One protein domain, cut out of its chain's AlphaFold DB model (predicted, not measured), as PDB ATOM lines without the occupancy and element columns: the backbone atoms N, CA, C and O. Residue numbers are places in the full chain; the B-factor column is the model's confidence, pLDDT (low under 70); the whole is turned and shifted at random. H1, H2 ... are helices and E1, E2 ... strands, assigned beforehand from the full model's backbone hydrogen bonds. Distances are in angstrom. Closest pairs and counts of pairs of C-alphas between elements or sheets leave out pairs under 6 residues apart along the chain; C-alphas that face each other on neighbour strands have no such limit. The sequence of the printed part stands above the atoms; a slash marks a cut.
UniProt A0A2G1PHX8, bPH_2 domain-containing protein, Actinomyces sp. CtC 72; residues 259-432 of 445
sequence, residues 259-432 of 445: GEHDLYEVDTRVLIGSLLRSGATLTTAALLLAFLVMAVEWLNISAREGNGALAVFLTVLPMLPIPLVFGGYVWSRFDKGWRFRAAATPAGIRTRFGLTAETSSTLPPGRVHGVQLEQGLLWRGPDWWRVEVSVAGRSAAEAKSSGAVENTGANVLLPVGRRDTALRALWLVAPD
ATOM      1  N   GLY A 259      34.216  20.023  45.556       47.62
ATOM      2  CA  GLY A 259      35.438  19.334  45.110       47.62
ATOM      3  C   GLY A 259      36.192  20.048  43.984       47.62
ATOM      4  O   GLY A 259      37.179  19.513  43.487       47.62
ATOM      5  N   GLU A 260      35.732  21.232  43.561       51.56
ATOM      6  CA  GLU A 260      36.427  22.050  42.564       51.56
ATOM      7  C   GLU A 260      37.569  22.795  43.274       51.56
ATOM      8  O   GLU A 260      37.332  23.732  44.031       51.56
ATOM      9  N   HIS A 261      38.808  22.341  43.072       56.69
ATOM     10  CA  HIS A 261      39.988  23.091  43.500       56.69
ATOM     11  C   HIS A 261      40.369  24.051  42.373       56.69
ATOM     12  O   HIS A 261      40.782  23.615  41.290       56.69
ATOM     13  N   ASP A 262      40.182  25.348  42.616       58.47
ATOM     14  CA  ASP A 262      40.544  26.406  41.675       58.47
ATOM     15  C   ASP A 262      42.068  26.412  41.475       58.47
ATOM     16  O   ASP A 262      42.834  26.664  42.405       58.47
ATOM     17  N   LEU A 263      42.515  26.112  40.251       61.97
ATOM     18  CA  LEU A 263      43.938  26.040  39.903       61.97
ATOM     19  C   LEU A 263      44.490  27.425  39.554       61.97
ATOM     20  O   LEU A 263      45.574  27.801  39.996       61.97
ATOM     21  N   TYR A 264      43.759  28.180  38.729       65.62
ATOM     22  CA  TYR A 264      44.076  29.569  38.404       65.62
ATOM     23  C   TYR A 264      42.877  30.308  37.801       65.62
ATOM     24  O   TYR A 264      42.060  29.745  37.064       65.62
ATOM     25  N   GLU A 265      42.831  31.610  38.072       71.44
ATOM     26  CA  GLU A 265      41.956  32.577  37.416       71.44
ATOM     27  C   GLU A 265      42.825  33.547  36.610       71.44
ATOM     28  O   GLU A 265      43.871  34.014  37.073       71.44
ATOM     29  N   VAL A 266      42.422  33.828  35.371       73.75
ATOM     30  CA  VAL A 266      43.108  34.829  34.551       73.75
ATOM     31  C   VAL A 266      42.626  36.210  34.967       73.75
ATOM     32  O   VAL A 266      41.439  36.522  34.863       73.75
ATOM     33  N   ASP A 267      43.558  37.057  35.406       76.44
ATOM     34  CA  ASP A 267      43.243  38.439  35.750       76.44
ATOM     35  C   ASP A 267      42.691  39.175  34.517       76.44
ATOM     36  O   ASP A 267      43.298  39.215  33.439       76.44
ATOM     37  N   THR A 268      41.527  39.797  34.695       76.25
ATOM     38  CA  THR A 268      40.825  40.542  33.646       76.25
ATOM     39  C   THR A 268      41.687  41.680  33.095       76.25
ATOM     40  O   THR A 268      41.630  41.978  31.903       76.25
ATOM     41  N   ARG A 269      42.548  42.287  33.924       79.62
ATOM     42  CA  ARG A 269      43.458  43.361  33.491       79.62
ATOM     43  C   ARG A 269      44.518  42.855  32.518       79.62
ATOM     44  O   ARG A 269      44.815  43.525  31.529       79.62
ATOM     45  N   VAL A 270      45.055  41.663  32.775       81.25
ATOM     46  CA  VAL A 270      46.042  41.009  31.905       81.25
ATOM     47  C   VAL A 270      45.392  40.621  30.580       81.25
ATOM     48  O   VAL A 270      45.963  40.872  29.520       81.25
ATOM     49  N   LEU A 271      44.159  40.107  30.622       81.69
ATOM     50  CA  LEU A 271      43.390  39.802  29.420       81.69
ATOM     51  C   LEU A 271      43.154  41.055  28.563       81.69
ATOM     52  O   LEU A 271      43.507  41.058  27.384       81.69
ATOM     53  N   ILE A 272      42.610  42.130  29.141       81.69
ATOM     54  CA  ILE A 272      42.346  43.381  28.409       81.69
ATOM     55  C   ILE A 272      43.652  43.963  27.855       81.69
ATOM     56  O   ILE A 272      43.709  44.326  26.681       81.69
ATOM     57  N   GLY A 273      44.723  43.985  28.655       81.19
ATOM     58  CA  GLY A 273      46.036  44.458  28.218       81.19
ATOM     59  C   GLY A 273      46.581  43.669  27.024       81.19
ATOM     60  O   GLY A 273      47.067  44.257  26.059       81.19
ATOM     61  N   SER A 274      46.447  42.343  27.051       82.12
ATOM     62  CA  SER A 274      46.910  41.463  25.972       82.12
ATOM     63  C   SER A 274      46.114  41.592  24.687       82.12
ATOM     64  O   SER A 274      46.698  41.526  23.603       82.12
ATOM     65  N   LEU A 275      44.808  41.837  24.806       82.62
ATOM     66  CA  LEU A 275      43.947  42.117  23.673       82.62
ATOM     67  C   LEU A 275      44.324  43.450  23.064       82.62
ATOM     68  O   LEU A 275      44.632  43.461  21.884       82.62
ATOM     69  N   LEU A 276      44.399  44.532  23.845       83.25
ATOM     70  CA  LEU A 276      44.782  45.857  23.342       83.25
ATOM     71  C   LEU A 276      46.133  45.827  22.624       83.25
ATOM     72  O   LEU A 276      46.280  46.423  21.559       83.25
ATOM     73  N   ARG A 277      47.089  45.073  23.170       83.06
ATOM     74  CA  ARG A 277      48.433  44.907  22.614       83.06
ATOM     75  C   ARG A 277      48.532  43.776  21.583       83.06
ATOM     76  O   ARG A 277      49.634  43.324  21.290       83.06
ATOM     77  N   SER A 278      47.420  43.272  21.054       82.88
ATOM     78  CA  SER A 278      47.431  42.257  19.999       82.88
ATOM     79  C   SER A 278      47.552  42.904  18.614       82.88
ATOM     80  O   SER A 278      47.050  43.998  18.372       82.88
ATOM     81  N   GLY A 279      48.193  42.223  17.660       82.06
ATOM     82  CA  GLY A 279      48.242  42.726  16.281       82.06
ATOM     83  C   GLY A 279      46.842  42.884  15.677       82.06
ATOM     84  O   GLY A 279      46.585  43.841  14.959       82.06
ATOM     85  N   ALA A 280      45.912  41.995  16.042       80.38
ATOM     86  CA  ALA A 280      44.545  41.994  15.533       80.38
ATOM     87  C   ALA A 280      43.704  43.191  16.008       80.38
ATOM     88  O   ALA A 280      42.888  43.703  15.246       80.38
ATOM     89  N   THR A 281      43.873  43.653  17.251       85.75
ATOM     90  CA  THR A 281      43.191  44.869  17.726       85.75
ATOM     91  C   THR A 281      43.732  46.106  17.045       85.75
ATOM     92  O   THR A 281      42.943  46.955  16.650       85.75
ATOM     93  N   LEU A 282      45.052  46.198  16.873       86.81
ATOM     94  CA  LEU A 282      45.675  47.336  16.205       86.81
ATOM     95  C   LEU A 282      45.266  47.413  14.732       86.81
ATOM     96  O   LEU A 282      44.911  48.490  14.267       86.81
ATOM     97  N   THR A 283      45.233  46.286  14.015       85.44
ATOM     98  CA  THR A 283      44.739  46.264  12.631       85.44
ATOM     99  C   THR A 283      43.258  46.609  12.557       85.44
ATOM    100  O   THR A 283      42.866  47.406  11.713       85.44
ATOM    101  N   THR A 284      42.432  46.086  13.466       86.75
ATOM    102  CA  THR A 284      40.999  46.424  13.520       86.75
ATOM    103  C   THR A 284      40.783  47.908  13.818       86.75
ATOM    104  O   THR A 284      39.958  48.545  13.171       86.75
ATOM    105  N   ALA A 285      41.543  48.483  14.754       89.50
ATOM    106  CA  ALA A 285      41.489  49.905  15.076       89.50
ATOM    107  C   ALA A 285      41.950  50.771  13.894       89.50
ATOM    108  O   ALA A 285      41.304  51.768  13.591       89.50
ATOM    109  N   ALA A 286      43.010  50.367  13.188       91.56
ATOM    110  CA  ALA A 286      43.475  51.049  11.983       91.56
ATOM    111  C   ALA A 286      42.435  50.993  10.852       91.56
ATOM    112  O   ALA A 286      42.188  52.007  10.208       91.56
ATOM    113  N   LEU A 287      41.779  49.845  10.644       90.19
ATOM    114  CA  LEU A 287      40.695  49.698   9.666       90.19
ATOM    115  C   LEU A 287      39.471  50.543  10.034       90.19
ATOM    116  O   LEU A 287      38.888  51.179   9.161       90.19
ATOM    117  N   LEU A 288      39.092  50.579  11.314       91.69
ATOM    118  CA  LEU A 288      38.009  51.434  11.808       91.69
ATOM    119  C   LEU A 288      38.332  52.918  11.626       91.69
ATOM    120  O   LEU A 288      37.470  53.677  11.195       91.69
ATOM    121  N   LEU A 289      39.569  53.325  11.916       94.50
ATOM    122  CA  LEU A 289      40.023  54.696  11.713       94.50
ATOM    123  C   LEU A 289      40.030  55.060  10.225       94.50
ATOM    124  O   LEU A 289      39.508  56.106   9.862       94.50
ATOM    125  N   ALA A 290      40.555  54.187   9.361       92.56
ATOM    126  CA  ALA A 290      40.541  54.387   7.914       92.56
ATOM    127  C   ALA A 290      39.107  54.493   7.372       92.56
ATOM    128  O   ALA A 290      38.821  55.374   6.568       92.56
ATOM    129  N   PHE A 291      38.193  53.649   7.860       92.56
ATOM    130  CA  PHE A 291      36.772  53.725   7.526       92.56
ATOM    131  C   PHE A 291      36.145  55.048   7.981       92.56
ATOM    132  O   PHE A 291      35.422  55.669   7.208       92.56
ATOM    133  N   LEU A 292      36.443  55.511   9.201       92.75
ATOM    134  CA  LEU A 292      35.943  56.786   9.723       92.75
ATOM    135  C   LEU A 292      36.454  57.969   8.889       92.75
ATOM    136  O   LEU A 292      35.665  58.828   8.510       92.75
ATOM    137  N   VAL A 293      37.753  57.997   8.577       94.12
ATOM    138  CA  VAL A 293      38.363  59.037   7.736       94.12
ATOM    139  C   VAL A 293      37.724  59.037   6.351       94.12
ATOM    140  O   VAL A 293      37.282  60.082   5.888       94.12
ATOM    141  N   MET A 294      37.587  57.867   5.724       90.12
ATOM    142  CA  MET A 294      36.927  57.726   4.426       90.12
ATOM    143  C   MET A 294      35.470  58.209   4.464       90.12
ATOM    144  O   MET A 294      35.049  58.925   3.563       90.12
ATOM    145  N   ALA A 295      34.711  57.872   5.509       88.81
ATOM    146  CA  ALA A 295      33.329  58.319   5.673       88.81
ATOM    147  C   ALA A 295      33.222  59.844   5.845       88.81
ATOM    148  O   ALA A 295      32.311  60.465   5.300       88.81
ATOM    149  N   VAL A 296      34.158  60.456   6.578       91.12
ATOM    150  CA  VAL A 296      34.224  61.914   6.756       91.12
ATOM    151  C   VAL A 296      34.604  62.609   5.450       91.12
ATOM    152  O   VAL A 296      33.958  63.587   5.083       91.12
ATOM    153  N   GLU A 297      35.600  62.115   4.713       90.62
ATOM    154  CA  GLU A 297      35.950  62.651   3.389       90.62
ATOM    155  C   GLU A 297      34.769  62.544   2.421       90.62
ATOM    156  O   GLU A 297      34.420  63.514   1.750       90.62
ATOM    157  N   TRP A 298      34.072  61.406   2.426       87.88
ATOM    158  CA  TRP A 298      32.883  61.203   1.605       87.88
ATOM    159  C   TRP A 298      31.748  62.177   1.953       87.88
ATOM    160  O   TRP A 298      31.103  62.729   1.058       87.88
ATOM    161  N   LEU A 299      31.537  62.448   3.247       87.12
ATOM    162  CA  LEU A 299      30.588  63.458   3.720       87.12
ATOM    163  C   LEU A 299      30.967  64.866   3.244       87.12
ATOM    164  O   LEU A 299      30.099  65.616   2.802       87.12
ATOM    165  N   ASN A 300      32.255  65.213   3.299       89.25
ATOM    166  CA  ASN A 300      32.753  66.506   2.837       89.25
ATOM    167  C   ASN A 300      32.596  66.683   1.320       89.25
ATOM    168  O   ASN A 300      32.193  67.758   0.882       89.25
ATOM    169  N   ILE A 301      32.892  65.653   0.520       87.88
ATOM    170  CA  ILE A 301      32.699  65.671  -0.940       87.88
ATOM    171  C   ILE A 301      31.217  65.858  -1.267       87.88
ATOM    172  O   ILE A 301      30.855  66.777  -1.997       87.88
ATOM    173  N   SER A 302      30.353  65.060  -0.641       84.31
ATOM    174  CA  SER A 302      28.910  65.117  -0.881       84.31
ATOM    175  C   SER A 302      28.314  66.480  -0.523       84.31
ATOM    176  O   SER A 302      27.500  67.009  -1.274       84.31
ATOM    177  N   ALA A 303      28.776  67.102   0.567       84.31
ATOM    178  CA  ALA A 303      28.357  68.450   0.941       84.31
ATOM    179  C   ALA A 303      28.753  69.518  -0.101       84.31
ATOM    180  O   ALA A 303      28.013  70.482  -0.285       84.31
ATOM    181  N   ARG A 304      29.891  69.355  -0.797       89.19
ATOM    182  CA  ARG A 304      30.332  70.267  -1.875       89.19
ATOM    183  C   ARG A 304      29.508  70.105  -3.150       89.19
ATOM    184  O   ARG A 304      29.308  71.080  -3.864       89.19
ATOM    185  N   GLU A 305      29.042  68.892  -3.420       86.75
ATOM    186  CA  GLU A 305      28.214  68.556  -4.584       86.75
ATOM    187  C   GLU A 305      26.722  68.863  -4.367       86.75
ATOM    188  O   GLU A 305      25.929  68.740  -5.293       86.75
ATOM    189  N   GLY A 306      26.326  69.280  -3.158       81.88
ATOM    190  CA  GLY A 306      24.923  69.524  -2.804       81.88
ATOM    191  C   GLY A 306      24.127  68.248  -2.507       81.88
ATOM    192  O   GLY A 306      22.919  68.315  -2.293       81.88
ATOM    193  N   ASN A 307      24.796  67.096  -2.436       75.94
ATOM    194  CA  ASN A 307      24.184  65.822  -2.082       75.94
ATOM    195  C   ASN A 307      23.837  65.818  -0.583       75.94
ATOM    196  O   ASN A 307      24.683  66.096   0.272       75.94
ATOM    197  N   GLY A 308      22.589  65.494  -0.227       76.06
ATOM    198  CA  GLY A 308      22.180  65.451   1.179       76.06
ATOM    199  C   GLY A 308      22.877  64.340   1.984       76.06
ATOM    200  O   GLY A 308      23.317  63.328   1.440       76.06
ATOM    201  N   ALA A 309      22.930  64.490   3.314       73.75
ATOM    202  CA  ALA A 309      23.617  63.562   4.228       73.75
ATOM    203  C   ALA A 309      23.137  62.096   4.140       73.75
ATOM    204  O   ALA A 309      23.862  61.171   4.505       73.75
ATOM    205  N   LEU A 310      21.924  61.866   3.639       69.25
ATOM    206  CA  LEU A 310      21.386  60.526   3.415       69.25
ATOM    207  C   LEU A 310      22.043  59.814   2.212       69.25
ATOM    208  O   LEU A 310      22.232  58.604   2.291       69.25
ATOM    209  N   ALA A 311      22.493  60.518   1.164       72.69
ATOM    210  CA  ALA A 311      23.240  59.903   0.053       72.69
ATOM    211  C   ALA A 311      24.607  59.358   0.514       72.69
ATOM    212  O   ALA A 311      25.023  58.256   0.148       72.69
ATOM    213  N   VAL A 312      25.276  60.095   1.407       75.12
ATOM    214  CA  VAL A 312      26.502  59.655   2.097       75.12
ATOM    215  C   VAL A 312      26.233  58.409   2.926       75.12
ATOM    216  O   VAL A 312      26.973  57.431   2.857       75.12
ATOM    217  N   PHE A 313      25.154  58.423   3.708       76.88
ATOM    218  CA  PHE A 313      24.794  57.280   4.535       76.88
ATOM    219  C   PHE A 313      24.595  56.018   3.686       76.88
ATOM    220  O   PHE A 313      25.150  54.972   4.006       76.88
ATOM    221  N   LEU A 314      23.869  56.124   2.574       74.44
ATOM    222  CA  LEU A 314      23.557  54.995   1.701       74.44
ATOM    223  C   LEU A 314      24.769  54.444   0.927       74.44
ATOM    224  O   LEU A 314      24.781  53.263   0.592       74.44
ATOM    225  N   THR A 315      25.792  55.260   0.671       76.12
ATOM    226  CA  THR A 315      27.042  54.851  -0.004       76.12
ATOM    227  C   THR A 315      28.091  54.297   0.963       76.12
ATOM    228  O   THR A 315      28.856  53.405   0.599       76.12
ATOM    229  N   VAL A 316      28.105  54.763   2.217       81.44
ATOM    230  CA  VAL A 316      29.047  54.318   3.259       81.44
ATOM    231  C   VAL A 316      28.535  53.087   4.020       81.44
ATOM    232  O   VAL A 316      29.321  52.210   4.390       81.44
ATOM    233  N   LEU A 317      27.220  52.972   4.238       80.25
ATOM    234  CA  LEU A 317      26.586  51.829   4.913       80.25
ATOM    235  C   LEU A 317      26.992  50.457   4.333       80.25
ATOM    236  O   LEU A 317      27.277  49.550   5.119       80.25
ATOM    237  N   PRO A 318      27.088  50.268   3.005       75.81
ATOM    238  CA  PRO A 318      27.475  48.996   2.413       75.81
ATOM    239  C   PRO A 318      28.942  48.612   2.696       75.81
ATOM    240  O   PRO A 318      29.284  47.432   2.659       75.81
ATOM    241  N   MET A 319      29.808  49.577   3.037       81.19
ATOM    242  CA  MET A 319      31.213  49.350   3.414       81.19
ATOM    243  C   MET A 319      31.393  48.998   4.906       81.19
ATOM    244  O   MET A 319      32.417  48.431   5.293       81.19
ATOM    245  N   LEU A 320      30.381  49.263   5.742       82.75
ATOM    246  CA  LEU A 320      30.344  48.962   7.182       82.75
ATOM    247  C   LEU A 320      30.636  47.486   7.563       82.75
ATOM    248  O   LEU A 320      31.230  47.260   8.622       82.75
ATOM    249  N   PRO A 321      30.271  46.452   6.776       80.75
ATOM    250  CA  PRO A 321      30.531  45.063   7.149       80.75
ATOM    251  C   PRO A 321      32.019  44.748   7.344       80.75
ATOM    252  O   PRO A 321      32.349  43.916   8.185       80.75
ATOM    253  N   ILE A 322      32.921  45.418   6.619       78.81
ATOM    254  CA  ILE A 322      34.368  45.156   6.678       78.81
ATOM    255  C   ILE A 322      34.920  45.396   8.096       78.81
ATOM    256  O   ILE A 322      35.413  44.440   8.707       78.81
ATOM    257  N   PRO A 323      34.819  46.607   8.681       83.56
ATOM    258  CA  PRO A 323      35.280  46.832  10.046       83.56
ATOM    259  C   PRO A 323      34.508  46.001  11.079       83.56
ATOM    260  O   PRO A 323      35.094  45.573  12.073       83.56
ATOM    261  N   LEU A 324      33.221  45.712  10.845       82.88
ATOM    262  CA  LEU A 324      32.422  44.875  11.745       82.88
ATOM    263  C   LEU A 324      32.904  43.421  11.794       82.88
ATOM    264  O   LEU A 324      32.915  42.824  12.871       82.88
ATOM    265  N   VAL A 325      33.329  42.842  10.668       78.06
ATOM    266  CA  VAL A 325      33.874  41.475  10.621       78.06
ATOM    267  C   VAL A 325      35.169  41.383  11.429       78.06
ATOM    268  O   VAL A 325      35.313  40.485  12.265       78.06
ATOM    269  N   PHE A 326      36.088  42.335  11.245       81.25
ATOM    270  CA  PHE A 326      37.330  42.404  12.023       81.25
ATOM    271  C   PHE A 326      37.063  42.684  13.511       81.25
ATOM    272  O   PHE A 326      37.630  42.020  14.383       81.25
ATOM    273  N   GLY A 327      36.118  43.577  13.818       82.12
ATOM    274  CA  GLY A 327      35.629  43.810  15.178       82.12
ATOM    275  C   GLY A 327      35.072  42.541  15.824       82.12
ATOM    276  O   GLY A 327      35.416  42.221  16.961       82.12
ATOM    277  N   GLY A 328      34.289  41.758  15.081       79.38
ATOM    278  CA  GLY A 328      33.760  40.467  15.520       79.38
ATOM    279  C   GLY A 328      34.851  39.435  15.818       79.38
ATOM    280  O   GLY A 328      34.720  38.654  16.763       79.38
ATOM    281  N   TYR A 329      35.957  39.450  15.068       78.75
ATOM    282  CA  TYR A 329      37.119  38.599  15.332       78.75
ATOM    283  C   TYR A 329      37.790  38.940  16.672       78.75
ATOM    284  O   TYR A 329      38.031  38.049  17.492       78.75
ATOM    285  N   VAL A 330      38.041  40.228  16.926       83.06
ATOM    286  CA  VAL A 330      38.583  40.715  18.207       83.06
ATOM    287  C   VAL A 330      37.616  40.420  19.354       83.06
ATOM    288  O   VAL A 330      38.029  39.925  20.404       83.06
ATOM    289  N   TRP A 331      36.322  40.655  19.142       77.88
ATOM    290  CA  TRP A 331      35.281  40.374  20.125       77.88
ATOM    291  C   TRP A 331      35.239  38.892  20.511       77.88
ATOM    292  O   TRP A 331      35.195  38.559  21.690       77.88
ATOM    293  N   SER A 332      35.338  37.989  19.533       74.38
ATOM    294  CA  SER A 332      35.391  36.537  19.757       74.38
ATOM    295  C   SER A 332      36.587  36.116  20.621       74.38
ATOM    296  O   SER A 332      36.476  35.202  21.440       74.38
ATOM    297  N   ARG A 333      37.736  36.789  20.477       74.75
ATOM    298  CA  ARG A 333      38.922  36.563  21.322       74.75
ATOM    299  C   ARG A 333      38.686  37.034  22.758       74.75
ATOM    300  O   ARG A 333      39.049  36.319  23.688       74.75
ATOM    301  N   PHE A 334      38.081  38.210  22.929       79.94
ATOM    302  CA  PHE A 334      37.749  38.765  24.240       79.94
ATOM    303  C   PHE A 334      36.732  37.905  24.988       79.94
ATOM    304  O   PHE A 334      36.973  37.525  26.131       79.94
ATOM    305  N   ASP A 335      35.646  37.533  24.313       76.25
ATOM    306  CA  ASP A 335      34.578  36.717  24.876       76.25
ATOM    307  C   ASP A 335      35.109  35.408  25.476       76.25
ATOM    308  O   ASP A 335      34.794  35.077  26.615       76.25
ATOM    309  N   LYS A 336      35.989  34.713  24.748       70.62
ATOM    310  CA  LYS A 336      36.570  33.427  25.168       70.62
ATOM    311  C   LYS A 336      37.609  33.537  26.280       70.62
ATOM    312  O   LYS A 336      37.897  32.539  26.928       70.62
ATOM    313  N   GLY A 337      38.215  34.705  26.474       69.38
ATOM    314  CA  GLY A 337      39.152  34.928  27.575       69.38
ATOM    315  C   GLY A 337      38.471  35.399  28.858       69.38
ATOM    316  O   GLY A 337      39.063  35.321  29.934       69.38
ATOM    317  N   TRP A 338      37.239  35.904  28.758       74.00
ATOM    318  CA  TRP A 338      36.552  36.538  29.873       74.00
ATOM    319  C   TRP A 338      36.188  35.539  30.976       74.00
ATOM    320  O   TRP A 338      35.586  34.497  30.703       74.00
ATOM    321  N   ARG A 339      36.538  35.888  32.226       71.56
ATOM    322  CA  ARG A 339      36.367  35.062  33.441       71.56
ATOM    323  C   ARG A 339      36.832  33.617  33.255       71.56
ATOM    324  O   ARG A 339      36.180  32.686  33.719       71.56
ATOM    325  N   PHE A 340      37.959  33.444  32.566       73.56
ATOM    326  CA  PHE A 340      38.555  32.132  32.390       73.56
ATOM    327  C   PHE A 340      38.979  31.551  33.746       73.56
ATOM    328  O   PHE A 340      39.821  32.132  34.439       73.56
ATOM    329  N   ARG A 341      38.406  30.398  34.096       71.12
ATOM    330  CA  ARG A 341      38.744  29.619  35.292       71.12
ATOM    331  C   ARG A 341      39.032  28.177  34.921       71.12
ATOM    332  O   ARG A 341      38.247  27.560  34.198       71.12
ATOM    333  N   ALA A 342      40.129  27.648  35.448       71.44
ATOM    334  CA  ALA A 342      40.456  26.232  35.379       71.44
ATOM    335  C   ALA A 342      40.332  25.611  36.775       71.44
ATOM    336  O   ALA A 342      40.958  26.087  37.722       71.44
ATOM    337  N   ALA A 343      39.542  24.546  36.886       70.12
ATOM    338  CA  ALA A 343      39.351  23.789  38.119       70.12
ATOM    339  C   ALA A 343      39.683  22.310  37.893       70.12
ATOM    340  O   ALA A 343      39.330  21.733  36.857       70.12
ATOM    341  N   ALA A 344      40.352  21.690  38.864       63.00
ATOM    342  CA  ALA A 344      40.562  20.246  38.863       63.00
ATOM    343  C   ALA A 344      39.251  19.534  39.229       63.00
ATOM    344  O   ALA A 344      38.586  19.909  40.195       63.00
ATOM    345  N   THR A 345      38.875  18.507  38.466       64.50
ATOM    346  CA  THR A 345      37.750  17.617  38.787       64.50
ATOM    347  C   THR A 345      38.199  16.154  38.710       64.50
ATOM    348  O   THR A 345      39.128  15.859  37.957       64.50
ATOM    349  N   PRO A 346      37.530  15.212  39.403       52.47
ATOM    350  CA  PRO A 346      37.874  13.784  39.340       52.47
ATOM    351  C   PRO A 346      37.843  13.180  37.922       52.47
ATOM    352  O   PRO A 346      38.438  12.140  37.676       52.47
ATOM    353  N   ALA A 347      37.157  13.834  36.975       53.16
ATOM    354  CA  ALA A 347      37.062  13.422  35.573       53.16
ATOM    355  C   ALA A 347      38.055  14.146  34.632       53.16
ATOM    356  O   ALA A 347      38.056  13.872  33.430       53.16
ATOM    357  N   GLY A 348      38.872  15.082  35.139       64.06
ATOM    358  CA  GLY A 348      39.830  15.874  34.354       64.06
ATOM    359  C   GLY A 348      39.839  17.373  34.677       64.06
ATOM    360  O   GLY A 348      39.273  17.821  35.677       64.06
ATOM    361  N   ILE A 349      40.476  18.180  33.823       68.81
ATOM    362  CA  ILE A 349      40.549  19.642  33.999       68.81
ATOM    363  C   ILE A 349      39.294  20.276  33.400       68.81
ATOM    364  O   ILE A 349      39.030  20.144  32.202       68.81
ATOM    365  N   ARG A 350      38.517  20.984  34.221       72.25
ATOM    366  CA  ARG A 350      37.335  21.723  33.775       72.25
ATOM    367  C   ARG A 350      37.700  23.181  33.543       72.25
ATOM    368  O   ARG A 350      38.134  23.864  34.468       72.25
ATOM    369  N   THR A 351      37.476  23.673  32.332       74.44
ATOM    370  CA  THR A 351      37.616  25.093  32.002       74.44
ATOM    371  C   THR A 351      36.236  25.726  31.867       74.44
ATOM    372  O   THR A 351      35.324  25.153  31.262       74.44
ATOM    373  N   ARG A 352      36.056  26.904  32.467       73.44
ATOM    374  CA  ARG A 352      34.866  27.749  32.303       73.44
ATOM    375  C   ARG A 352      35.296  29.097  31.752       73.44
ATOM    376  O   ARG A 352      36.217  29.707  32.289       73.44
ATOM    377  N   PHE A 353      34.652  29.543  30.681       76.44
ATOM    378  CA  PHE A 353      34.966  30.816  30.032       76.44
ATOM    379  C   PHE A 353      33.755  31.390  29.293       76.44
ATOM    380  O   PHE A 353      32.872  30.639  28.874       76.44
ATOM    381  N   GLY A 354      33.725  32.716  29.124       70.75
ATOM    382  CA  GLY A 354      32.689  33.406  28.350       70.75
ATOM    383  C   GLY A 354      32.089  34.629  29.040       70.75
ATOM    384  O   GLY A 354      31.632  34.547  30.180       70.75
ATOM    385  N   LEU A 355      31.995  35.758  28.329       73.62
ATOM    386  CA  LEU A 355      31.148  36.890  28.739       73.62
ATOM    387  C   LEU A 355      29.716  36.689  28.232       73.62
ATOM    388  O   LEU A 355      28.728  36.846  28.963       73.62
ATOM    389  N   THR A 356      29.645  36.364  26.945       65.56
ATOM    390  CA  THR A 356      28.439  36.249  26.144       65.56
ATOM    391  C   THR A 356      27.928  34.815  26.126       65.56
ATOM    392  O   THR A 356      26.747  34.583  26.380       65.56
ATOM    393  N   ALA A 357      28.809  33.842  25.902       58.84
ATOM    394  CA  ALA A 357      28.456  32.434  25.944       58.84
ATOM    395  C   ALA A 357      29.252  31.704  27.025       58.84
ATOM    396  O   ALA A 357      30.437  31.448  26.837       58.84
ATOM    397  N   GLU A 358      28.611  31.339  28.137       72.25
ATOM    398  CA  GLU A 358      29.288  30.548  29.168       72.25
ATOM    399  C   GLU A 358      29.470  29.117  28.660       72.25
ATOM    400  O   GLU A 358      28.499  28.384  28.436       72.25
ATOM    401  N   THR A 359      30.728  28.745  28.439       65.38
ATOM    402  CA  THR A 359      31.131  27.422  27.969       65.38
ATOM    403  C   THR A 359      31.876  26.712  29.084       65.38
ATOM    404  O   THR A 359      32.843  27.239  29.628       65.38
ATOM    405  N   SER A 360      31.420  25.507  29.421       65.88
ATOM    406  CA  SER A 360      32.089  24.624  30.372       65.88
ATOM    407  C   SER A 360      32.592  23.400  29.622       65.88
ATOM    408  O   SER A 360      31.776  22.548  29.265       65.88
ATOM    409  N   SER A 361      33.908  23.290  29.444       65.31
ATOM    410  CA  SER A 361      34.530  22.122  28.821       65.31
ATOM    411  C   SER A 361      35.302  21.303  29.845       65.31
ATOM    412  O   SER A 361      35.875  21.846  30.786       65.31
ATOM    413  N   THR A 362      35.277  19.980  29.682       70.31
ATOM    414  CA  THR A 362      36.068  19.056  30.505       70.31
ATOM    415  C   THR A 362      37.090  18.374  29.605       70.31
ATOM    416  O   THR A 362      36.733  17.770  28.589       70.31
ATOM    417  N   LEU A 363      38.365  18.516  29.955       68.00
ATOM    418  CA  LEU A 363      39.499  17.897  29.279       68.00
ATOM    419  C   LEU A 363      39.844  16.586  30.005       68.00
ATOM    420  O   LEU A 363      40.314  16.652  31.144       68.00
ATOM    421  N   PRO A 364      39.596  15.411  29.395       64.62
ATOM    422  CA  PRO A 364      39.922  14.131  30.015       64.62
ATOM    423  C   PRO A 364      41.447  13.917  30.083       64.62
ATOM    424  O   PRO A 364      42.154  14.266  29.128       64.62
ATOM    425  N   PRO A 365      41.969  13.330  31.176       61.44
ATOM    426  CA  PRO A 365      43.397  13.059  31.324       61.44
ATOM    427  C   PRO A 365      43.883  11.993  30.321       61.44
ATOM    428  O   PRO A 365      43.124  11.117  29.906       61.44
ATOM    429  N   GLY A 366      45.151  12.079  29.896       61.66
ATOM    430  CA  GLY A 366      45.814  11.056  29.066       61.66
ATOM    431  C   GLY A 366      45.570  11.113  27.547       61.66
ATOM    432  O   GLY A 366      46.075  10.260  26.824       61.66
ATOM    433  N   ARG A 367      44.821  12.102  27.032       64.12
ATOM    434  CA  ARG A 367      44.576  12.293  25.577       64.12
ATOM    435  C   ARG A 367      45.191  13.557  24.984       64.12
ATOM    436  O   ARG A 367      44.873  13.944  23.858       64.12
ATOM    437  N   VAL A 368      46.048  14.214  25.753       70.56
ATOM    438  CA  VAL A 368      46.790  15.382  25.293       70.56
ATOM    439  C   VAL A 368      47.990  14.904  24.487       70.56
ATOM    440  O   VAL A 368      48.865  14.234  25.020       70.56
ATOM    441  N   HIS A 369      48.024  15.239  23.197       72.56
ATOM    442  CA  HIS A 369      49.124  14.854  22.304       72.56
ATOM    443  C   HIS A 369      50.156  15.959  22.112       72.56
ATOM    444  O   HIS A 369      51.272  15.684  21.682       72.56
ATOM    445  N   GLY A 370      49.798  17.208  22.403       76.50
ATOM    446  CA  GLY A 370      50.717  18.324  22.266       76.50
ATOM    447  C   GLY A 370      50.252  19.545  23.034       76.50
ATOM    448  O   GLY A 370      49.051  19.800  23.143       76.50
ATOM    449  N   VAL A 371      51.228  20.299  23.534       82.81
ATOM    450  CA  VAL A 371      51.033  21.610  24.146       82.81
ATOM    451  C   VAL A 371      51.711  22.642  23.257       82.81
ATOM    452  O   VAL A 371      52.879  22.493  22.903       82.81
ATOM    453  N   GLN A 372      50.980  23.685  22.889       84.88
ATOM    454  CA  GLN A 372      51.482  24.802  22.108       84.88
ATOM    455  C   GLN A 372      51.573  26.038  22.999       84.88
ATOM    456  O   GLN A 372      50.593  26.460  23.613       84.88
ATOM    457  N   LEU A 373      52.768  26.622  23.051       84.88
ATOM    458  CA  LEU A 373      53.046  27.890  23.714       84.88
ATOM    459  C   LEU A 373      53.204  28.964  22.642       84.88
ATOM    460  O   LEU A 373      54.129  28.904  21.834       84.88
ATOM    461  N   GLU A 374      52.314  29.951  22.635       83.50
ATOM    462  CA  GLU A 374      52.388  31.078  21.709       83.50
ATOM    463  C   GLU A 374      52.726  32.373  22.448       83.50
ATOM    464  O   GLU A 374      52.085  32.734  23.440       83.50
ATOM    465  N   GLN A 375      53.698  33.108  21.911       88.12
ATOM    466  CA  GLN A 375      54.035  34.458  22.346       88.12
ATOM    467  C   GLN A 375      53.990  35.407  21.146       88.12
ATOM    468  O   GLN A 375      54.832  35.350  20.248       88.12
ATOM    469  N   GLY A 376      53.004  36.304  21.131       83.19
ATOM    470  CA  GLY A 376      52.912  37.353  20.119       83.19
ATOM    471  C   GLY A 376      54.077  38.344  20.214       83.19
ATOM    472  O   GLY A 376      54.586  38.621  21.298       83.19
ATOM    473  N   LEU A 377      54.473  38.946  19.087       84.19
ATOM    474  CA  LEU A 377      55.601  39.890  19.043       84.19
ATOM    475  C   LEU A 377      55.422  41.064  20.024       84.19
ATOM    476  O   LEU A 377      56.341  41.442  20.745       84.19
ATOM    477  N   LEU A 378      54.199  41.586  20.102       82.88
ATOM    478  CA  LEU A 378      53.818  42.679  20.992       82.88
ATOM    479  C   LEU A 378      53.677  42.252  22.466       82.88
ATOM    480  O   LEU A 378      53.678  43.109  23.351       82.88
ATOM    481  N   TRP A 379      53.590  40.946  22.739       84.75
ATOM    482  CA  TRP A 379      53.488  40.352  24.078       84.75
ATOM    483  C   TRP A 379      54.850  40.064  24.720       84.75
ATOM    484  O   TRP A 379      54.898  39.759  25.909       84.75
ATOM    485  N   ARG A 380      55.952  40.218  23.971       82.88
ATOM    486  CA  ARG A 380      57.323  39.984  24.460       82.88
ATOM    487  C   ARG A 380      57.740  40.909  25.599       82.88
ATOM    488  O   ARG A 380      58.450  40.480  26.491       82.88
ATOM    489  N   GLY A 381      57.291  42.166  25.581       85.00
ATOM    490  CA  GLY A 381      57.603  43.133  26.642       85.00
ATOM    491  C   GLY A 381      57.018  42.729  28.002       85.00
ATOM    492  O   GLY A 381      57.773  42.495  28.937       85.00
ATOM    493  N   PRO A 382      55.683  42.619  28.131       81.81
ATOM    494  CA  PRO A 382      55.042  42.205  29.382       81.81
ATOM    495  C   PRO A 382      55.102  40.686  29.664       81.81
ATOM    496  O   PRO A 382      54.495  40.234  30.634       81.81
ATOM    497  N   ASP A 383      55.808  39.920  28.825       86.81
ATOM    498  CA  ASP A 383      56.003  38.465  28.897       86.81
ATOM    499  C   ASP A 383      54.695  37.662  29.028       86.81
ATOM    500  O   ASP A 383      54.498  36.846  29.935       86.81
ATOM    501  N   TRP A 384      53.757  37.939  28.116       87.56
ATOM    502  CA  TRP A 384      52.475  37.239  28.051       87.56
ATOM    503  C   TRP A 384      52.513  36.043  27.105       87.56
ATOM    504  O   TRP A 384      52.995  36.135  25.976       87.56
ATOM    505  N   TRP A 385      51.932  34.941  27.568       84.88
ATOM    506  CA  TRP A 385      51.917  33.647  26.903       84.88
ATOM    507  C   TRP A 385      50.502  33.096  26.820       84.88
ATOM    508  O   TRP A 385      49.692  33.262  27.737       84.88
ATOM    509  N   ARG A 386      50.227  32.402  25.722       86.31
ATOM    510  CA  ARG A 386      49.014  31.619  25.502       86.31
ATOM    511  C   ARG A 386      49.387  30.142  25.464       86.31
ATOM    512  O   ARG A 386      50.396  29.788  24.857       86.31
ATOM    513  N   VAL A 387      48.578  29.306  26.113       84.12
ATOM    514  CA  VAL A 387      48.765  27.850  26.150       84.12
ATOM    515  C   VAL A 387      47.550  27.182  25.526       84.12
ATOM    516  O   VAL A 387      46.437  27.271  26.056       84.12
ATOM    517  N   GLU A 388      47.777  26.496  24.416       83.31
ATOM    518  CA  GLU A 388      46.789  25.640  23.767       83.31
ATOM    519  C   GLU A 388      47.217  24.180  23.851       83.31
ATOM    520  O   GLU A 388      48.402  23.863  23.931       83.31
ATOM    521  N   VAL A 389      46.243  23.280  23.836       81.12
ATOM    522  CA  VAL A 389      46.465  21.841  23.849       81.12
ATOM    523  C   VAL A 389      45.716  21.170  22.723       81.12
ATOM    524  O   VAL A 389      44.538  21.424  22.484       81.12
ATOM    525  N   SER A 390      46.416  20.262  22.057       76.62
ATOM    526  CA  SER A 390      45.840  19.377  21.061       76.62
ATOM    527  C   SER A 390      45.405  18.069  21.717       76.62
ATOM    528  O   SER A 390      46.211  17.375  22.346       76.62
ATOM    529  N   VAL A 391      44.124  17.735  21.560       73.81
ATOM    530  CA  VAL A 391      43.510  16.496  22.054       73.81
ATOM    531  C   VAL A 391      43.083  15.649  20.860       73.81
ATOM    532  O   VAL A 391      42.471  16.160  19.920       73.81
ATOM    533  N   ALA A 392      43.380  14.347  20.878       61.44
ATOM    534  CA  ALA A 392      42.988  13.466  19.778       61.44
ATOM    535  C   ALA A 392      41.469  13.397  19.640       61.44
ATOM    536  O   ALA A 392      40.743  13.249  20.620       61.44
ATOM    537  N   GLY A 393      41.000  13.457  18.392       57.22
ATOM    538  CA  GLY A 393      39.576  13.389  18.066       57.22
ATOM    539  C   GLY A 393      38.810  14.701  18.253       57.22
ATOM    540  O   GLY A 393      37.639  14.736  17.892       57.22
ATOM    541  N   ARG A 394      39.453  15.775  18.738       59.34
ATOM    542  CA  ARG A 394      38.844  17.099  18.925       59.34
ATOM    543  C   ARG A 394      39.444  18.112  17.947       59.34
ATOM    544  O   ARG A 394      40.624  18.451  18.033       59.34
ATOM    545  N   SER A 395      38.645  18.610  17.002       54.59
ATOM    546  CA  SER A 395      39.081  19.657  16.069       54.59
ATOM    547  C   SER A 395      38.960  21.047  16.709       54.59
ATOM    548  O   SER A 395      37.910  21.435  17.217       54.59
ATOM    549  N   ALA A 396      40.048  21.827  16.668       49.81
ATOM    550  CA  ALA A 396      40.086  23.202  17.187       49.81
ATOM    551  C   ALA A 396      39.190  24.176  16.390       49.81
ATOM    552  O   ALA A 396      38.790  25.226  16.899       49.81
ATOM    553  N   ALA A 397      38.864  23.819  15.146       47.88
ATOM    554  CA  ALA A 397      38.058  24.598  14.219       47.88
ATOM    555  C   ALA A 397      36.952  23.707  13.638       47.88
ATOM    556  O   ALA A 397      37.225  22.802  12.852       47.88
ATOM    557  N   GLU A 398      35.699  23.957  14.026       44.06
ATOM    558  CA  GLU A 398      34.547  23.296  13.410       44.06
ATOM    559  C   GLU A 398      34.075  24.161  12.234       44.06
ATOM    560  O   GLU A 398      33.619  25.297  12.413       44.06
ATOM    561  N   ALA A 399      34.224  23.645  11.011       37.56
ATOM    562  CA  ALA A 399      33.732  24.302   9.810       37.56
ATOM    563  C   ALA A 399      32.203  24.163   9.754       37.56
ATOM    564  O   ALA A 399      31.664  23.100   9.445       37.56
ATOM    565  N   LYS A 400      31.473  25.239  10.070       44.03
ATOM    566  CA  LYS A 400      30.020  25.259   9.872       44.03
ATOM    567  C   LYS A 400      29.695  25.376   8.384       44.03
ATOM    568  O   LYS A 400      30.379  26.074   7.639       44.03
ATOM    569  N   SER A 401      28.574  24.780   7.976       34.78
ATOM    570  CA  SER A 401      28.038  24.844   6.604       34.78
ATOM    571  C   SER A 401      27.723  26.262   6.102       34.78
ATOM    572  O   SER A 401      27.400  26.435   4.933       34.78
ATOM    573  N   SER A 402      27.825  27.280   6.962       38.34
ATOM    574  CA  SER A 402      27.629  28.696   6.645       38.34
ATOM    575  C   SER A 402      28.933  29.471   6.384       38.34
ATOM    576  O   SER A 402      28.914  30.694   6.451       38.34
ATOM    577  N   GLY A 403      30.076  28.799   6.184       33.50
ATOM    578  CA  GLY A 403      31.373  29.446   5.898       33.50
ATOM    579  C   GLY A 403      32.006  30.199   7.079       33.50
ATOM    580  O   GLY A 403      33.102  30.738   6.958       33.50
ATOM    581  N   ALA A 404      31.347  30.223   8.241       37.56
ATOM    582  CA  ALA A 404      31.872  30.814   9.463       37.56
ATOM    583  C   ALA A 404      32.670  29.763  10.246       37.56
ATOM    584  O   ALA A 404      32.104  28.777  10.723       37.56
ATOM    585  N   VAL A 405      33.977  29.985  10.390       41.31
ATOM    586  CA  VAL A 405      34.854  29.156  11.228       41.31
ATOM    587  C   VAL A 405      34.623  29.534  12.692       41.31
ATOM    588  O   VAL A 405      34.952  30.641  13.120       41.31
ATOM    589  N   GLU A 406      34.028  28.630  13.470       48.50
ATOM    590  CA  GLU A 406      33.843  28.821  14.908       48.50
ATOM    591  C   GLU A 406      34.868  27.972  15.662       48.50
ATOM    592  O   GLU A 406      34.718  26.759  15.805       48.50
ATOM    593  N   ASN A 407      35.935  28.614  16.147       53.53
ATOM    594  CA  ASN A 407      36.914  27.937  16.996       53.53
ATOM    595  C   ASN A 407      36.278  27.664  18.363       53.53
ATOM    596  O   ASN A 407      36.079  28.600  19.143       53.53
ATOM    597  N   THR A 408      35.935  26.412  18.654       51.44
ATOM    598  CA  THR A 408      35.420  26.017  19.970       51.44
ATOM    599  C   THR A 408      36.607  26.096  20.930       51.44
ATOM    600  O   THR A 408      37.592  25.401  20.724       51.44
ATOM    601  N   GLY A 409      36.580  26.964  21.945       54.66
ATOM    602  CA  GLY A 409      37.707  27.190  22.875       54.66
ATOM    603  C   GLY A 409      38.115  25.976  23.732       54.66
ATOM    604  O   GLY A 409      38.844  26.139  24.700       54.66
ATOM    605  N   ALA A 410      37.655  24.773  23.382       56.19
ATOM    606  CA  ALA A 410      37.854  23.504  24.075       56.19
ATOM    607  C   ALA A 410      39.318  23.023  24.114       56.19
ATOM    608  O   ALA A 410      39.628  22.084  24.845       56.19
ATOM    609  N   ASN A 411      40.205  23.674  23.356       70.62
ATOM    610  CA  ASN A 411      41.643  23.396  23.308       70.62
ATOM    611  C   ASN A 411      42.482  24.468  24.028       70.62
ATOM    612  O   ASN A 411      43.706  24.412  24.004       70.62
ATOM    613  N   VAL A 412      41.858  25.466  24.660       74.94
ATOM    614  CA  VAL A 412      42.581  26.539  25.354       74.94
ATOM    615  C   VAL A 412      42.716  26.181  26.830       74.94
ATOM    616  O   VAL A 412      41.713  26.103  27.541       74.94
ATOM    617  N   LEU A 413      43.954  26.002  27.294       77.00
ATOM    618  CA  LEU A 413      44.250  25.920  28.726       77.00
ATOM    619  C   LEU A 413      44.485  27.299  29.306       77.00
ATOM    620  O   LEU A 413      43.894  27.624  30.316       77.00
ATOM    621  N   LEU A 414      45.286  28.142  28.663       81.81
ATOM    622  CA  LEU A 414      45.522  29.496  29.149       81.81
ATOM    623  C   LEU A 414      45.287  30.479  28.005       81.81
ATOM    624  O   LEU A 414      46.102  30.515  27.079       81.81
ATOM    625  N   PRO A 415      44.206  31.286  28.038       79.50
ATOM    626  CA  PRO A 415      43.943  32.239  26.968       79.50
ATOM    627  C   PRO A 415      45.067  33.264  26.870       79.50
ATOM    628  O   PRO A 415      45.547  33.505  25.763       79.50
ATOM    629  N   VAL A 416      45.479  33.812  28.019       83.38
ATOM    630  CA  VAL A 416      46.659  34.655  28.224       83.38
ATOM    631  C   VAL A 416      47.051  34.604  29.702       83.38
ATOM    632  O   VAL A 416      46.196  34.728  30.575       83.38
ATOM    633  N   GLY A 417      48.343  34.506  29.997       83.12
ATOM    634  CA  GLY A 417      48.880  34.787  31.326       83.12
ATOM    635  C   GLY A 417      50.369  35.115  31.292       83.12
ATOM    636  O   GLY A 417      50.999  35.086  30.237       83.12
ATOM    637  N   ARG A 418      50.936  35.448  32.453       84.75
ATOM    638  CA  ARG A 418      52.395  35.568  32.609       84.75
ATOM    639  C   ARG A 418      53.059  34.198  32.474       84.75
ATOM    640  O   ARG A 418      52.407  33.169  32.678       84.75
ATOM    641  N   ARG A 419      54.365  34.196  32.208       83.25
ATOM    642  CA  ARG A 419      55.184  32.986  32.066       83.25
ATOM    643  C   ARG A 419      54.991  31.972  33.198       83.25
ATOM    644  O   ARG A 419      54.792  30.798  32.910       83.25
ATOM    645  N   ASP A 420      54.940  32.406  34.456       82.56
ATOM    646  CA  ASP A 420      54.770  31.494  35.603       82.56
ATOM    647  C   ASP A 420      53.434  30.738  35.570       82.56
ATOM    648  O   ASP A 420      53.351  29.559  35.909       82.56
ATOM    649  N   THR A 421      52.360  31.402  35.136       82.44
ATOM    650  CA  THR A 421      51.044  30.765  34.983       82.44
ATOM    651  C   THR A 421      51.019  29.837  33.773       82.44
ATOM    652  O   THR A 421      50.439  28.759  33.859       82.44
ATOM    653  N   ALA A 422      51.694  30.199  32.678       83.56
ATOM    654  CA  ALA A 422      51.836  29.327  31.513       83.56
ATOM    655  C   ALA A 422      52.631  28.054  31.834       83.56
ATOM    656  O   ALA A 422      52.228  26.966  31.435       83.56
ATOM    657  N   LEU A 423      53.708  28.170  32.616       81.88
ATOM    658  CA  LEU A 423      54.488  27.024  33.078       81.88
ATOM    659  C   LEU A 423      53.690  26.144  34.043       81.88
ATOM    660  O   LEU A 423      53.729  24.928  33.907       81.88
ATOM    661  N   ARG A 424      52.902  26.724  34.958       79.19
ATOM    662  CA  ARG A 424      51.979  25.943  35.802       79.19
ATOM    663  C   ARG A 424      50.934  25.197  34.973       79.19
ATOM    664  O   ARG A 424      50.689  24.023  35.223       79.19
ATOM    665  N   ALA A 425      50.357  25.848  33.963       78.19
ATOM    666  CA  ALA A 425      49.422  25.202  33.042       78.19
ATOM    667  C   ALA A 425      50.084  24.070  32.236       78.19
ATOM    668  O   ALA A 425      49.452  23.043  32.007       78.19
ATOM    669  N   LEU A 426      51.354  24.232  31.849       81.06
ATOM    670  CA  LEU A 426      52.141  23.195  31.183       81.06
ATOM    671  C   LEU A 426      52.398  21.998  32.108       81.06
ATOM    672  O   LEU A 426      52.165  20.864  31.703       81.06
ATOM    673  N   TRP A 427      52.809  22.250  33.352       77.25
ATOM    674  CA  TRP A 427      53.053  21.216  34.364       77.25
ATOM    675  C   TRP A 427      51.808  20.384  34.688       77.25
ATOM    676  O   TRP A 427      51.916  19.195  34.962       77.25
ATOM    677  N   LEU A 428      50.616  20.983  34.603       73.81
ATOM    678  CA  LEU A 428      49.349  20.264  34.773       73.81
ATOM    679  C   LEU A 428      49.048  19.267  33.646       73.81
ATOM    680  O   LEU A 428      48.164  18.428  33.784       73.81
ATOM    681  N   VAL A 429      49.722  19.386  32.509       71.50
ATOM    682  CA  VAL A 429      49.447  18.579  31.316       71.50
ATOM    683  C   VAL A 429      50.599  17.629  31.004       71.50
ATOM    684  O   VAL A 429      50.362  16.507  30.565       71.50
ATOM    685  N   ALA A 430      51.830  18.069  31.248       70.44
ATOM    686  CA  ALA A 430      53.054  17.306  31.077       70.44
ATOM    687  C   ALA A 430      53.873  17.376  32.382       70.44
ATOM    688  O   ALA A 430      54.711  18.270  32.520       70.44
ATOM    689  N   PRO A 431      53.615  16.472  33.350       62.84
ATOM    690  CA  PRO A 431      54.353  16.436  34.614       62.84
ATOM    691  C   PRO A 431      55.824  16.033  34.435       62.84
ATOM    692  O   PRO A 431      56.663  16.413  35.245       62.84
ATOM    693  N   ASP A 432      56.153  15.332  33.345       58.81
ATOM    694  CA  ASP A 432      57.525  15.055  32.927       58.81
ATOM    695  C   ASP A 432      57.739  15.566  31.495       58.81
ATOM    696  O   ASP A 432      57.095  15.118  30.545       58.81
TER     697      ASP A 432
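This is residues 259 to 432 of the 445 residues of the protein "bPH_2 domain-containing protein" of Actinomyces sp. CtC 72 (UniProt A0A2G1PHX8). A long helical arm is joined to a head of two small twisted sheets: H2 runs out, and H3 and H4 fold back along it. In the head, the sheets E1 E2 E3 E4 and E5 E6 E7 come nearest at E7, H5 packs on both, and H1 covers the opposite face of the second. The printed part has 174 residues with five named helices and seven named strands, in the order E1 H1 H2 H3 H4 E2 E3 E4 E5 E6 E7 H5; both sheets run in the order just named, antiparallel, and the class is mixed, helices and strands. The whole is loose and elongated, with a radius of gyration of the C-alphas of 20.8 A and spans of 72 by 40 by 26 A.

E1, residues 261 to 265, precedes H1, residues 268 to 276, and H2, residues 279 to 305. H3, residues 309 to 319, makes a helical hairpin with H2, touching its residues 295 to 303 alone; the closest C-alphas, of Leu 299 and Val 312, are 5.8 A apart. Residues 323 to 330 of H4, residues 321 to 337, touch H2 at a shallow tilt of 28 degrees, opposite ways, closest at the C-alphas of Leu 288 and Pro 323, 5.6 A. E2, residues 341 to 345, E3, residues 348 to 353, and E4, residues 358 to 363, form a meander, each strand the antiparallel neighbour of the one before; N 343 and O 350 are 2.9 A apart, N 351 and O 361 2.9 A. E1 is antiparallel to E2, with N 263 and O 342 at 3.0 A. E5, residues 368 to 374, E6, residues 384 to 391, and E7, residues 412 to 418, form another meander, with N 372 and O 388 at 2.8 A and N 385 and O 417 at 2.8 A. This sheet has three layers, helices on both faces: H1 and H4 on one, H5, residues 419 to 427, on the other, at a height of 8.5 A over the sheet. Every O i to N i+4 pair is within hydrogen-bond range in H1, H2, H4 and H5, and 5 of 7 in H3.

E1 begins at C-alpha 261, (39.988, 23.091, 43.500). H2 spans 38.8 A, H4 24.4 A and E6 23.4 A. H5 ends at C-alpha 427, (53.053, 21.216, 34.364).

The C-alphas farthest apart, of Gly 306 and Asp 432, are 72.8 A apart. The printed part has no cut. The link E6 to E7, residues 392 to 411, is long; pLDDT is under 70 in 45 residues, among them 392 to 410.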